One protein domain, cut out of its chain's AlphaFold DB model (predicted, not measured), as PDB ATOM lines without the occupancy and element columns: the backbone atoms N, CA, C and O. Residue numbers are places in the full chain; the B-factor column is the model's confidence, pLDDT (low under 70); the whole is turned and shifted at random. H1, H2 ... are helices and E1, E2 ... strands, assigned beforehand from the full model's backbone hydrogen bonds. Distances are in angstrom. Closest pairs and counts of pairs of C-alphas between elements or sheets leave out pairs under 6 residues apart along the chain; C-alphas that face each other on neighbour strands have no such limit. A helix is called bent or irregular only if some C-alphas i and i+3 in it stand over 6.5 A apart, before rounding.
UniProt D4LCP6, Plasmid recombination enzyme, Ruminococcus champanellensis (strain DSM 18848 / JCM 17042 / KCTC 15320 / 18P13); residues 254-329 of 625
ATOM      1  N   SER A 254      19.518 101.849  46.371       55.19
ATOM      2  CA  SER A 254      20.410 101.310  45.338       55.19
ATOM      3  C   SER A 254      19.669 100.351  44.416       55.19
ATOM      4  O   SER A 254      19.777 100.486  43.200       55.19
ATOM      5  N   ILE A 255      18.837  99.459  44.962       64.00
ATOM      6  CA  ILE A 255      18.016  98.524  44.180       64.00
ATOM      7  C   ILE A 255      17.061  99.279  43.249       64.00
ATOM      8  O   ILE A 255      16.915  98.903  42.085       64.00
ATOM      9  N   ARG A 256      16.440 100.373  43.711       66.88
ATOM     10  CA  ARG A 256      15.534 101.172  42.871       66.88
ATOM     11  C   ARG A 256      16.264 101.876  41.724       66.88
ATOM     12  O   ARG A 256      15.845 101.750  40.579       66.88
ATOM     13  N   ARG A 257      17.411 102.510  42.001       69.88
ATOM     14  CA  ARG A 257      18.263 103.120  40.958       69.88
ATOM     15  C   ARG A 257      18.805 102.090  39.969       69.88
ATOM     16  O   ARG A 257      18.918 102.386  38.782       69.88
ATOM     17  N   LEU A 258      19.144 100.893  40.444       71.38
ATOM     18  CA  LEU A 258      19.600  99.798  39.594       71.38
ATOM     19  C   LEU A 258      18.479  99.299  38.678       71.38
ATOM     20  O   LEU A 258      18.747  99.082  37.503       71.38
ATOM     21  N   LYS A 259      17.233  99.198  39.160       71.50
ATOM     22  CA  LYS A 259      16.066  98.838  38.332       71.50
ATOM     23  C   LYS A 259      15.771  99.871  37.244       71.50
ATOM     24  O   LYS A 259      15.582  99.485  36.095       71.50
ATOM     25  N   ASP A 260      15.801 101.160  37.574       73.81
ATOM     26  CA  ASP A 260      15.571 102.227  36.587       73.81
ATOM     27  C   ASP A 260      16.674 102.246  35.515       73.81
ATOM     28  O   ASP A 260      16.412 102.405  34.322       73.81
ATOM     29  N   ARG A 261      17.924 101.998  35.928       76.56
ATOM     30  CA  ARG A 261      19.068 101.872  35.019       76.56
ATOM     31  C   ARG A 261      18.994 100.603  34.165       76.56
ATOM     32  O   ARG A 261      19.393 100.646  33.006       76.56
ATOM     33  N   LEU A 262      18.449  99.510  34.700       72.06
ATOM     34  CA  LEU A 262      18.202  98.270  33.960       72.06
ATOM     35  C   LEU A 262      17.143  98.485  32.869       72.06
ATOM     36  O   LEU A 262      17.381  98.111  31.728       72.06
ATOM     37  N   ALA A 263      16.045  99.182  33.176       76.31
ATOM     38  CA  ALA A 263      15.005  99.517  32.201       76.31
ATOM     39  C   ALA A 263      15.513 100.457  31.087       76.31
ATOM     40  O   ALA A 263      15.187 100.273  29.913       76.31
ATOM     41  N   ALA A 264      16.353 101.441  31.431       73.25
ATOM     42  CA  ALA A 264      16.998 102.310  30.445       73.25
ATOM     43  C   ALA A 264      17.943 101.523  29.517       73.25
ATOM     44  O   ALA A 264      17.880 101.678  28.297       73.25
ATOM     45  N   LEU A 265      18.753 100.621  30.082       75.06
ATOM     46  CA  LEU A 265      19.643  99.737  29.326       75.06
ATOM     47  C   LEU A 265      18.869  98.727  28.467       75.06
ATOM     48  O   LEU A 265      19.286  98.423  27.352       75.06
ATOM     49  N   GLU A 266      17.731  98.214  28.928       75.50
ATOM     50  CA  GLU A 266      16.849  97.344  28.136       75.50
ATOM     51  C   GLU A 266      16.251  98.085  26.935       75.50
ATOM     52  O   GLU A 266      16.200  97.547  25.824       75.50
ATOM     53  N   HIS A 267      15.860  99.348  27.115       73.06
ATOM     54  CA  HIS A 267      15.366 100.172  26.017       73.06
ATOM     55  C   HIS A 267      16.468 100.499  24.996       73.06
ATOM     56  O   HIS A 267      16.259 100.370  23.785       73.06
ATOM     57  N   GLU A 268      17.661 100.848  25.474       72.88
ATOM     58  CA  GLU A 268      18.829 101.128  24.638       72.88
ATOM     59  C   GLU A 268      19.314  99.872  23.902       72.88
ATOM     60  O   GLU A 268      19.551  99.904  22.695       72.88
ATOM     61  N   THR A 269      19.346  98.717  24.568       71.94
ATOM     62  CA  THR A 269      19.671  97.436  23.924       71.94
ATOM     63  C   THR A 269      18.608  96.998  22.921       71.94
ATOM     64  O   THR A 269      18.961  96.398  21.907       71.94
ATOM     65  N   ALA A 270      17.323  97.305  23.126       73.69
ATOM     66  CA  ALA A 270      16.282  97.070  22.125       73.69
ATOM     67  C   ALA A 270      16.473  97.955  20.879       73.69
ATOM     68  O   ALA A 270      16.333  97.467  19.752       73.69
ATOM     69  N   LYS A 271      16.862  99.224  21.065       71.31
ATOM     70  CA  LYS A 271      17.226 100.145  19.977       71.31
ATOM     71  C   LYS A 271      18.462  99.643  19.217       71.31
ATOM     72  O   LYS A 271      18.381  99.445  18.009       71.31
ATOM     73  N   LEU A 272      19.536  99.293  19.926       67.62
ATOM     74  CA  LEU A 272      20.767  98.721  19.361       67.62
ATOM     75  C   LEU A 272      20.533  97.364  18.670       67.62
ATOM     76  O   LEU A 272      21.169  97.052  17.665       67.62
ATOM     77  N   LYS A 273      19.606  96.532  19.167       71.06
ATOM     78  CA  LYS A 273      19.201  95.274  18.509       71.06
ATOM     79  C   LYS A 273      18.443  95.531  17.208       71.06
ATOM     80  O   LYS A 273      18.620  94.773  16.256       71.06
ATOM     81  N   LYS A 274      17.610  96.573  17.155       68.62
ATOM     82  CA  LYS A 274      16.916  97.006  15.931       68.62
ATOM     83  C   LYS A 274      17.899  97.586  14.910       68.62
ATOM     84  O   LYS A 274      17.792  97.273  13.728       68.62
ATOM     85  N   GLU A 275      18.883  98.344  15.380       64.19
ATOM     86  CA  GLU A 275      20.019  98.834  14.591       64.19
ATOM     87  C   GLU A 275      20.842  97.670  14.013       64.19
ATOM     88  O   GLU A 275      20.978  97.554  12.800       64.19
ATOM     89  N   LYS A 276      21.266  96.704  14.843       65.00
ATOM     90  CA  LYS A 276      21.997  95.501  14.390       65.00
ATOM     91  C   LYS A 276      21.218  94.603  13.423       65.00
ATOM     92  O   LYS A 276      21.842  93.875  12.659       65.00
ATOM     93  N   ARG A 277      19.883  94.590  13.494       67.69
ATOM     94  CA  ARG A 277      19.017  93.789  12.607       67.69
ATOM     95  C   ARG A 277      18.723  94.464  11.270       67.69
ATOM     96  O   ARG A 277      18.237  93.785  10.371       67.69
ATOM     97  N   SER A 278      18.966  95.767  11.147       70.00
ATOM     98  CA  SER A 278      18.700  96.501   9.913       70.00
ATOM     99  C   SER A 278      19.850  96.278   8.924       70.00
ATOM    100  O   SER A 278      21.011  96.384   9.324       70.00
ATOM    101  N   PRO A 279      19.568  95.967   7.648       77.25
ATOM    102  CA  PRO A 279      20.616  95.806   6.651       77.25
ATOM    103  C   PRO A 279      21.332  97.141   6.404       77.25
ATOM    104  O   PRO A 279      20.757  98.224   6.570       77.25
ATOM    105  N   TYR A 280      22.604  97.064   6.021       76.12
ATOM    106  CA  TYR A 280      23.378  98.235   5.618       76.12
ATOM    107  C   TYR A 280      22.995  98.654   4.203       76.12
ATOM    108  O   TYR A 280      22.768  97.818   3.328       76.12
ATOM    109  N   LYS A 281      22.932  99.966   3.988       78.00
ATOM    110  CA  LYS A 281      22.702 100.580   2.689       78.00
ATOM    111  C   LYS A 281      23.845 101.529   2.375       78.00
ATOM    112  O   LYS A 281      24.179 102.393   3.184       78.00
ATOM    113  N   ALA A 282      24.425 101.357   1.197       75.75
ATOM    114  CA  ALA A 282      25.524 102.182   0.738       75.75
ATOM    115  C   ALA A 282      25.032 103.518   0.161       75.75
ATOM    116  O   ALA A 282      24.020 103.571  -0.544       75.75
ATOM    117  N   PHE A 283      25.768 104.583   0.469       70.50
ATOM    118  CA  PHE A 283      25.579 105.949   0.003       70.50
ATOM    119  C   PHE A 283      26.871 106.429  -0.650       70.50
ATOM    120  O   PHE A 283      27.950 106.372  -0.061       70.50
ATOM    121  N   PHE A 284      26.743 106.927  -1.876       66.88
ATOM    122  CA  PHE A 284      27.875 107.356  -2.684       66.88
ATOM    123  C   PHE A 284      27.629 108.774  -3.192       66.88
ATOM    124  O   PHE A 284      26.594 109.056  -3.801       66.88
ATOM    125  N   TYR A 285      28.584 109.675  -2.952       68.94
ATOM    126  CA  TYR A 285      28.501 111.059  -3.409       68.94
ATOM    127  C   TYR A 285      29.745 111.439  -4.202       68.94
ATOM    128  O   TYR A 285      30.873 111.302  -3.760       68.94
ATOM    129  N   THR A 286      29.530 112.014  -5.377       53.38
ATOM    130  CA  THR A 286      30.601 112.404  -6.305       53.38
ATOM    131  C   THR A 286      31.333 113.681  -5.951       53.38
ATOM    132  O   THR A 286      32.383 113.979  -6.516       53.38
ATOM    133  N   LEU A 287      30.704 114.527  -5.141       62.25
ATOM    134  CA  LEU A 287      31.298 115.766  -4.671       62.25
ATOM    135  C   LEU A 287      31.854 115.476  -3.280       62.25
ATOM    136  O   LEU A 287      31.038 115.256  -2.380       62.25
ATOM    137  N   PRO A 288      33.185 115.539  -3.078       66.75
ATOM    138  CA  PRO A 288      33.779 115.384  -1.751       66.75
ATOM    139  C   PRO A 288      33.148 116.340  -0.734       66.75
ATOM    140  O   PRO A 288      32.894 115.972   0.402       66.75
ATOM    141  N   GLU A 289      32.771 117.544  -1.175       65.31
ATOM    142  CA  GLU A 289      32.065 118.532  -0.354       65.31
ATOM    143  C   GLU A 289      30.659 118.088   0.073       65.31
ATOM    144  O   GLU A 289      30.222 118.403   1.178       65.31
ATOM    145  N   LYS A 290      29.929 117.368  -0.790       70.38
ATOM    146  CA  LYS A 290      28.608 116.823  -0.455       70.38
ATOM    147  C   LYS A 290      28.749 115.617   0.469       70.38
ATOM    148  O   LYS A 290      27.981 115.511   1.417       70.38
ATOM    149  N   GLN A 291      29.737 114.756   0.222       74.94
ATOM    150  CA  GLN A 291      30.045 113.630   1.099       74.94
ATOM    151  C   GLN A 291      30.410 114.115   2.501       74.94
ATOM    152  O   GLN A 291      29.737 113.741   3.456       74.94
ATOM    153  N   ALA A 292      31.358 115.048   2.601       75.81
ATOM    154  CA  ALA A 292      31.762 115.664   3.859       75.81
ATOM    155  C   ALA A 292      30.598 116.393   4.549       75.81
ATOM    156  O   ALA A 292      30.460 116.319   5.764       75.81
ATOM    157  N   TYR A 293      29.720 117.067   3.793       79.56
ATOM    158  CA  TYR A 293      28.524 117.700   4.356       79.56
ATOM    159  C   TYR A 293      27.562 116.680   4.975       79.56
ATOM    160  O   TYR A 293      27.055 116.904   6.075       79.56
ATOM    161  N   VAL A 294      27.297 115.574   4.274       78.62
ATOM    162  CA  VAL A 294      26.392 114.529   4.761       78.62
ATOM    163  C   VAL A 294      27.019 113.793   5.946       78.62
ATOM    164  O   VAL A 294      26.348 113.654   6.962       78.62
ATOM    165  N   GLN A 295      28.296 113.412   5.875       79.69
ATOM    166  CA  GLN A 295      29.024 112.770   6.976       79.69
ATOM    167  C   GLN A 295      29.074 113.660   8.223       79.69
ATOM    168  O   GLN A 295      28.630 113.234   9.283       79.69
ATOM    169  N   ALA A 296      29.438 114.940   8.090       81.94
ATOM    170  CA  ALA A 296      29.455 115.874   9.219       81.94
ATOM    171  C   ALA A 296      28.067 116.058   9.862       81.94
ATOM    172  O   ALA A 296      27.945 116.275  11.069       81.94
ATOM    173  N   LYS A 297      26.994 115.977   9.065       84.62
ATOM    174  CA  LYS A 297      25.614 115.988   9.569       84.62
ATOM    175  C   LYS A 297      25.240 114.681  10.267       84.62
ATOM    176  O   LYS A 297      24.488 114.739  11.236       84.62
ATOM    177  N   LEU A 298      25.752 113.539   9.812       84.12
ATOM    178  CA  LEU A 298      25.577 112.247  10.481       84.12
ATOM    179  C   LEU A 298      26.325 112.202  11.813       84.12
ATOM    180  O   LEU A 298      25.725 111.809  12.812       84.12
ATOM    181  N   ASP A 299      27.557 112.711  11.859       83.12
ATOM    182  CA  ASP A 299      28.349 112.844  13.086       83.12
ATOM    183  C   ASP A 299      27.646 113.750  14.104       83.12
ATOM    184  O   ASP A 299      27.495 113.393  15.274       83.12
ATOM    185  N   ALA A 300      27.121 114.894  13.650       82.62
ATOM    186  CA  ALA A 300      26.354 115.811  14.493       82.62
ATOM    187  C   ALA A 300      25.059 115.186  15.049       82.62
ATOM    188  O   ALA A 300      24.591 115.589  16.115       82.62
ATOM    189  N   LEU A 301      24.475 114.218  14.338       81.62
ATOM    190  CA  LEU A 301      23.296 113.458  14.766       81.62
ATOM    191  C   LEU A 301      23.653 112.154  15.504       81.62
ATOM    192  O   LEU A 301      22.740 111.431  15.902       81.62
ATOM    193  N   GLN A 302      24.946 111.861  15.693       81.06
ATOM    194  CA  GLN A 302      25.467 110.618  16.275       81.06
ATOM    195  C   GLN A 302      24.954 109.351  15.566       81.06
ATOM    196  O   GLN A 302      24.687 108.329  16.201       81.06
ATOM    197  N   ILE A 303      24.783 109.415  14.243       81.25
ATOM    198  CA  ILE A 303      24.318 108.285  13.433       81.25
ATOM    199  C   ILE A 303      25.534 107.472  12.974       81.25
ATOM    200  O   ILE A 303      26.379 108.014  12.263       81.25
ATOM    201  N   PRO A 304      25.629 106.176  13.324       77.62
ATOM    202  CA  PRO A 304      26.766 105.353  12.935       77.62
ATOM    203  C   PRO A 304      26.739 105.035  11.433       77.62
ATOM    204  O   PRO A 304      25.737 104.543  10.905       77.62
ATOM    205  N   TYR A 305      27.869 105.257  10.762       82.12
ATOM    206  CA  TYR A 305      28.129 104.834   9.386       82.12
ATOM    207  C   TYR A 305      29.491 104.134   9.285       82.12
ATOM    208  O   TYR A 305      30.326 104.233  10.183       82.12
ATOM    209  N   ARG A 306      29.702 103.384   8.203       78.88
ATOM    210  CA  ARG A 306      30.982 102.755   7.856       78.88
ATOM    211  C   ARG A 306      31.530 103.415   6.609       78.88
ATOM    212  O   ARG A 306      30.841 103.432   5.596       78.88
ATOM    213  N   GLU A 307      32.737 103.951   6.669       72.62
ATOM    214  CA  GLU A 307      33.392 104.485   5.477       72.62
ATOM    215  C   GLU A 307      33.798 103.350   4.536       72.62
ATOM    216  O   GLU A 307      34.220 102.277   4.972       72.62
ATOM    217  N   THR A 308      33.628 103.577   3.239       70.44
ATOM    218  CA  THR A 308      34.063 102.671   2.172       70.44
ATOM    219  C   THR A 308      34.932 103.449   1.190       70.44
ATOM    220  O   THR A 308      34.897 104.678   1.176       70.44
ATOM    221  N   GLU A 309      35.690 102.755   0.338       52.66
ATOM    222  CA  GLU A 309      36.636 103.380  -0.609       52.66
ATOM    223  C   GLU A 309      36.017 104.500  -1.468       52.66
ATOM    224  O   GLU A 309      36.713 105.431  -1.860       52.66
ATOM    225  N   ASN A 310      34.704 104.446  -1.725       54.47
ATOM    226  CA  ASN A 310      34.004 105.386  -2.604       54.47
ATOM    227  C   ASN A 310      32.861 106.169  -1.921       54.47
ATOM    228  O   ASN A 310      32.142 106.901  -2.605       54.47
ATOM    229  N   GLY A 311      32.631 106.007  -0.611       77.00
ATOM    230  CA  GLY A 311      31.447 106.559   0.060       77.00
ATOM    231  C   GLY A 311      31.311 106.156   1.530       77.00
ATOM    232  O   GLY A 311      32.294 106.062   2.261       77.00
ATOM    233  N   PHE A 312      30.076 105.920   1.977       78.62
ATOM    234  CA  PHE A 312      29.811 105.319   3.285       78.62
ATOM    235  C   PHE A 312      28.550 104.451   3.281       78.62
ATOM    236  O   PHE A 312      27.632 104.647   2.492       78.62
ATOM    237  N   GLU A 313      28.469 103.504   4.203       79.19
ATOM    238  CA  GLU A 313      27.293 102.677   4.446       79.19
ATOM    239  C   GLU A 313      26.626 103.073   5.759       79.19
ATOM    240  O   GLU A 313      27.285 103.189   6.790       79.19
ATOM    241  N   ALA A 314      25.306 103.230   5.751       80.94
ATOM    242  CA  ALA A 314      24.516 103.453   6.958       80.94
ATOM    243  C   ALA A 314      23.369 102.442   7.036       80.94
ATOM    244  O   ALA A 314      22.924 101.897   6.025       80.94
ATOM    245  N   GLN A 315      22.880 102.168   8.242       79.12
ATOM    246  CA  GLN A 315      21.774 101.227   8.431       79.12
ATOM    247  C   GLN A 315      20.477 101.761   7.808       79.12
ATOM    248  O   GLN A 315      20.198 102.961   7.848       79.12
ATOM    249  N   GLU A 316      19.651 100.861   7.269       77.56
ATOM    250  CA  GLU A 316      18.434 101.213   6.526       77.56
ATOM    251  C   GLU A 316      17.455 102.105   7.316       77.56
ATOM    252  O   GLU A 316      16.791 102.973   6.747       77.56
ATOM    253  N   CYS A 317      17.416 101.972   8.643       74.69
ATOM    254  CA  CYS A 317      16.586 102.800   9.520       74.69
ATOM    255  C   CYS A 317      16.912 104.308   9.466       74.69
ATOM    256  O   CYS A 317      16.055 105.122   9.819       74.69
ATOM    257  N   TYR A 318      18.105 104.692   8.995       82.06
ATOM    258  CA  TYR A 318      18.553 106.085   8.884       82.06
ATOM    259  C   TYR A 318      18.390 106.683   7.479       82.06
ATOM    260  O   TYR A 318      18.622 107.877   7.286       82.06
ATOM    261  N   VAL A 319      17.927 105.899   6.499       77.88
ATOM    262  CA  VAL A 319      17.828 106.318   5.088       77.88
ATOM    263  C   VAL A 319      16.962 107.565   4.909       77.88
ATOM    264  O   VAL A 319      17.336 108.471   4.167       77.88
ATOM    265  N   ASP A 320      15.828 107.658   5.603       77.12
ATOM    266  CA  ASP A 320      14.933 108.814   5.481       77.12
ATOM    267  C   ASP A 320      15.528 110.093   6.079       77.12
ATOM    268  O   ASP A 320      15.237 111.196   5.610       77.12
ATOM    269  N   GLN A 321      16.379 109.962   7.098       80.00
ATOM    270  CA  GLN A 321      17.095 111.094   7.686       80.00
ATOM    271  C   GLN A 321      18.219 111.552   6.754       80.00
ATOM    272  O   GLN A 321      18.318 112.745   6.468       80.00
ATOM    273  N   ILE A 322      18.972 110.608   6.182       81.56
ATOM    274  CA  ILE A 322      20.009 110.886   5.179       81.56
ATOM    275  C   ILE A 322      19.400 111.589   3.957       81.56
ATOM    276  O   ILE A 322      19.887 112.636   3.541       81.56
ATOM    277  N   ARG A 323      18.253 111.119   3.451       79.50
ATOM    278  CA  ARG A 323      17.537 111.756   2.329       79.50
ATOM    279  C   ARG A 323      17.037 113.170   2.629       79.50
ATOM    280  O   ARG A 323      16.901 113.977   1.710       79.50
ATOM    281  N   LYS A 324      16.723 113.490   3.888       82.00
ATOM    282  CA  LYS A 324      16.394 114.868   4.292       82.00
ATOM    283  C   LYS A 324      17.639 115.752   4.266       82.00
ATOM    284  O   LYS A 324      17.587 116.821   3.664       82.00
ATOM    285  N   ILE A 325      18.755 115.268   4.810       82.69
ATOM    286  CA  ILE A 325      20.052 115.962   4.773       82.69
ATOM    287  C   ILE A 325      20.492 116.221   3.322       82.69
ATOM    288  O   ILE A 325      20.919 117.324   2.986       82.69
ATOM    289  N   GLU A 326      20.316 115.247   2.427       78.38
ATOM    290  CA  GLU A 326      20.616 115.392   0.996       78.38
ATOM    291  C   GLU A 326      19.820 116.511   0.320       78.38
ATOM    292  O   GLU A 326      20.355 117.194  -0.553       78.38
ATOM    293  N   LYS A 327      18.545 116.688   0.694       77.94
ATOM    294  CA  LYS A 327      17.667 117.730   0.139       77.94
ATOM    295  C   LYS A 327      17.998 119.125   0.662       77.94
ATOM    296  O   LYS A 327      17.741 120.101  -0.035       77.94
ATOM    297  N   GLU A 328      18.550 119.223   1.869       76.75
ATOM    298  CA  GLU A 328      19.004 120.491   2.455       76.75
ATOM    299  C   GLU A 328      20.317 120.991   1.835       76.75
ATOM    300  O   GLU A 328      20.625 122.185   1.900       76.75
ATOM    301  N   TYR A 329      21.081 120.105   1.193       70.00
ATOM    302  CA  TYR A 329      22.309 120.478   0.508       70.00
ATOM    303  C   TYR A 329      22.015 121.279  -0.772       70.00
ATOM    304  O   TYR A 329      21.564 120.742  -1.785       70.00
TER     305      TYR A 329
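Overview. This is residues 254 to 329 of the 625 residues of the protein "Plasmid recombination enzyme" of Ruminococcus champanellensis (strain DSM 18848 / JCM 17042 / KCTC 15320 / 18P13) (UniProt D4LCP6). A small antiparallel sheet, ordered E1 E3 E2, with helices H2 and H3 over one face makes a compact head, from which H1 sticks out as a long arm, residues 254 to 273 standing free. The 76 printed residues run H1 E1 H2 E2 E3 H3, mixed in class; the whole is loose, radius of gyration of the C-alphas 16.1 A, spanning 54 by 22 by 20 A.

Along the chain. The strands are E1, residues 280 to 283, E2, 305 to 308, and E3, 311 to 315. H2 is residues 288 to 300, 17.9 A; H3, 316 to 328, 19.7 A, is irregular, C-alphas 317 and 320 being 7.4 A apart. H1, 254 to 277, 33.6 A, begins at C-alpha (20.410, 101.310, 45.338); H3 ends at (19.004, 120.491, 2.455).

Arrangement. Inner strand E3 is antiparallel to E1, with N 281 and O 314 within hydrogen-bond range at 2.8 A, and forms a hairpin with E2, N 306 and O 313 at 2.8 A. E1, H2, E2 is a split strand-helix-strand unit, E3 between its strands, its crossover right-handed. H2 and H3, on the same face in two layers, touch at C-alphas of Val 294 and Ile 325, 6.5 A, at a steep tilt of 58 degrees, opposite ways. H1 only grazes the sheet, with residues 274 to 277. O i to N i+4 pairs are within range throughout H1 and H2, 7 of 9 in H3.

Size, cuts and confidence. The farthest C-alphas, Ile 255 and Thr 286, are 53.8 A apart. The printed part has no cut or long link; 17 residues, among them 284 to 289, have pLDDT under 70.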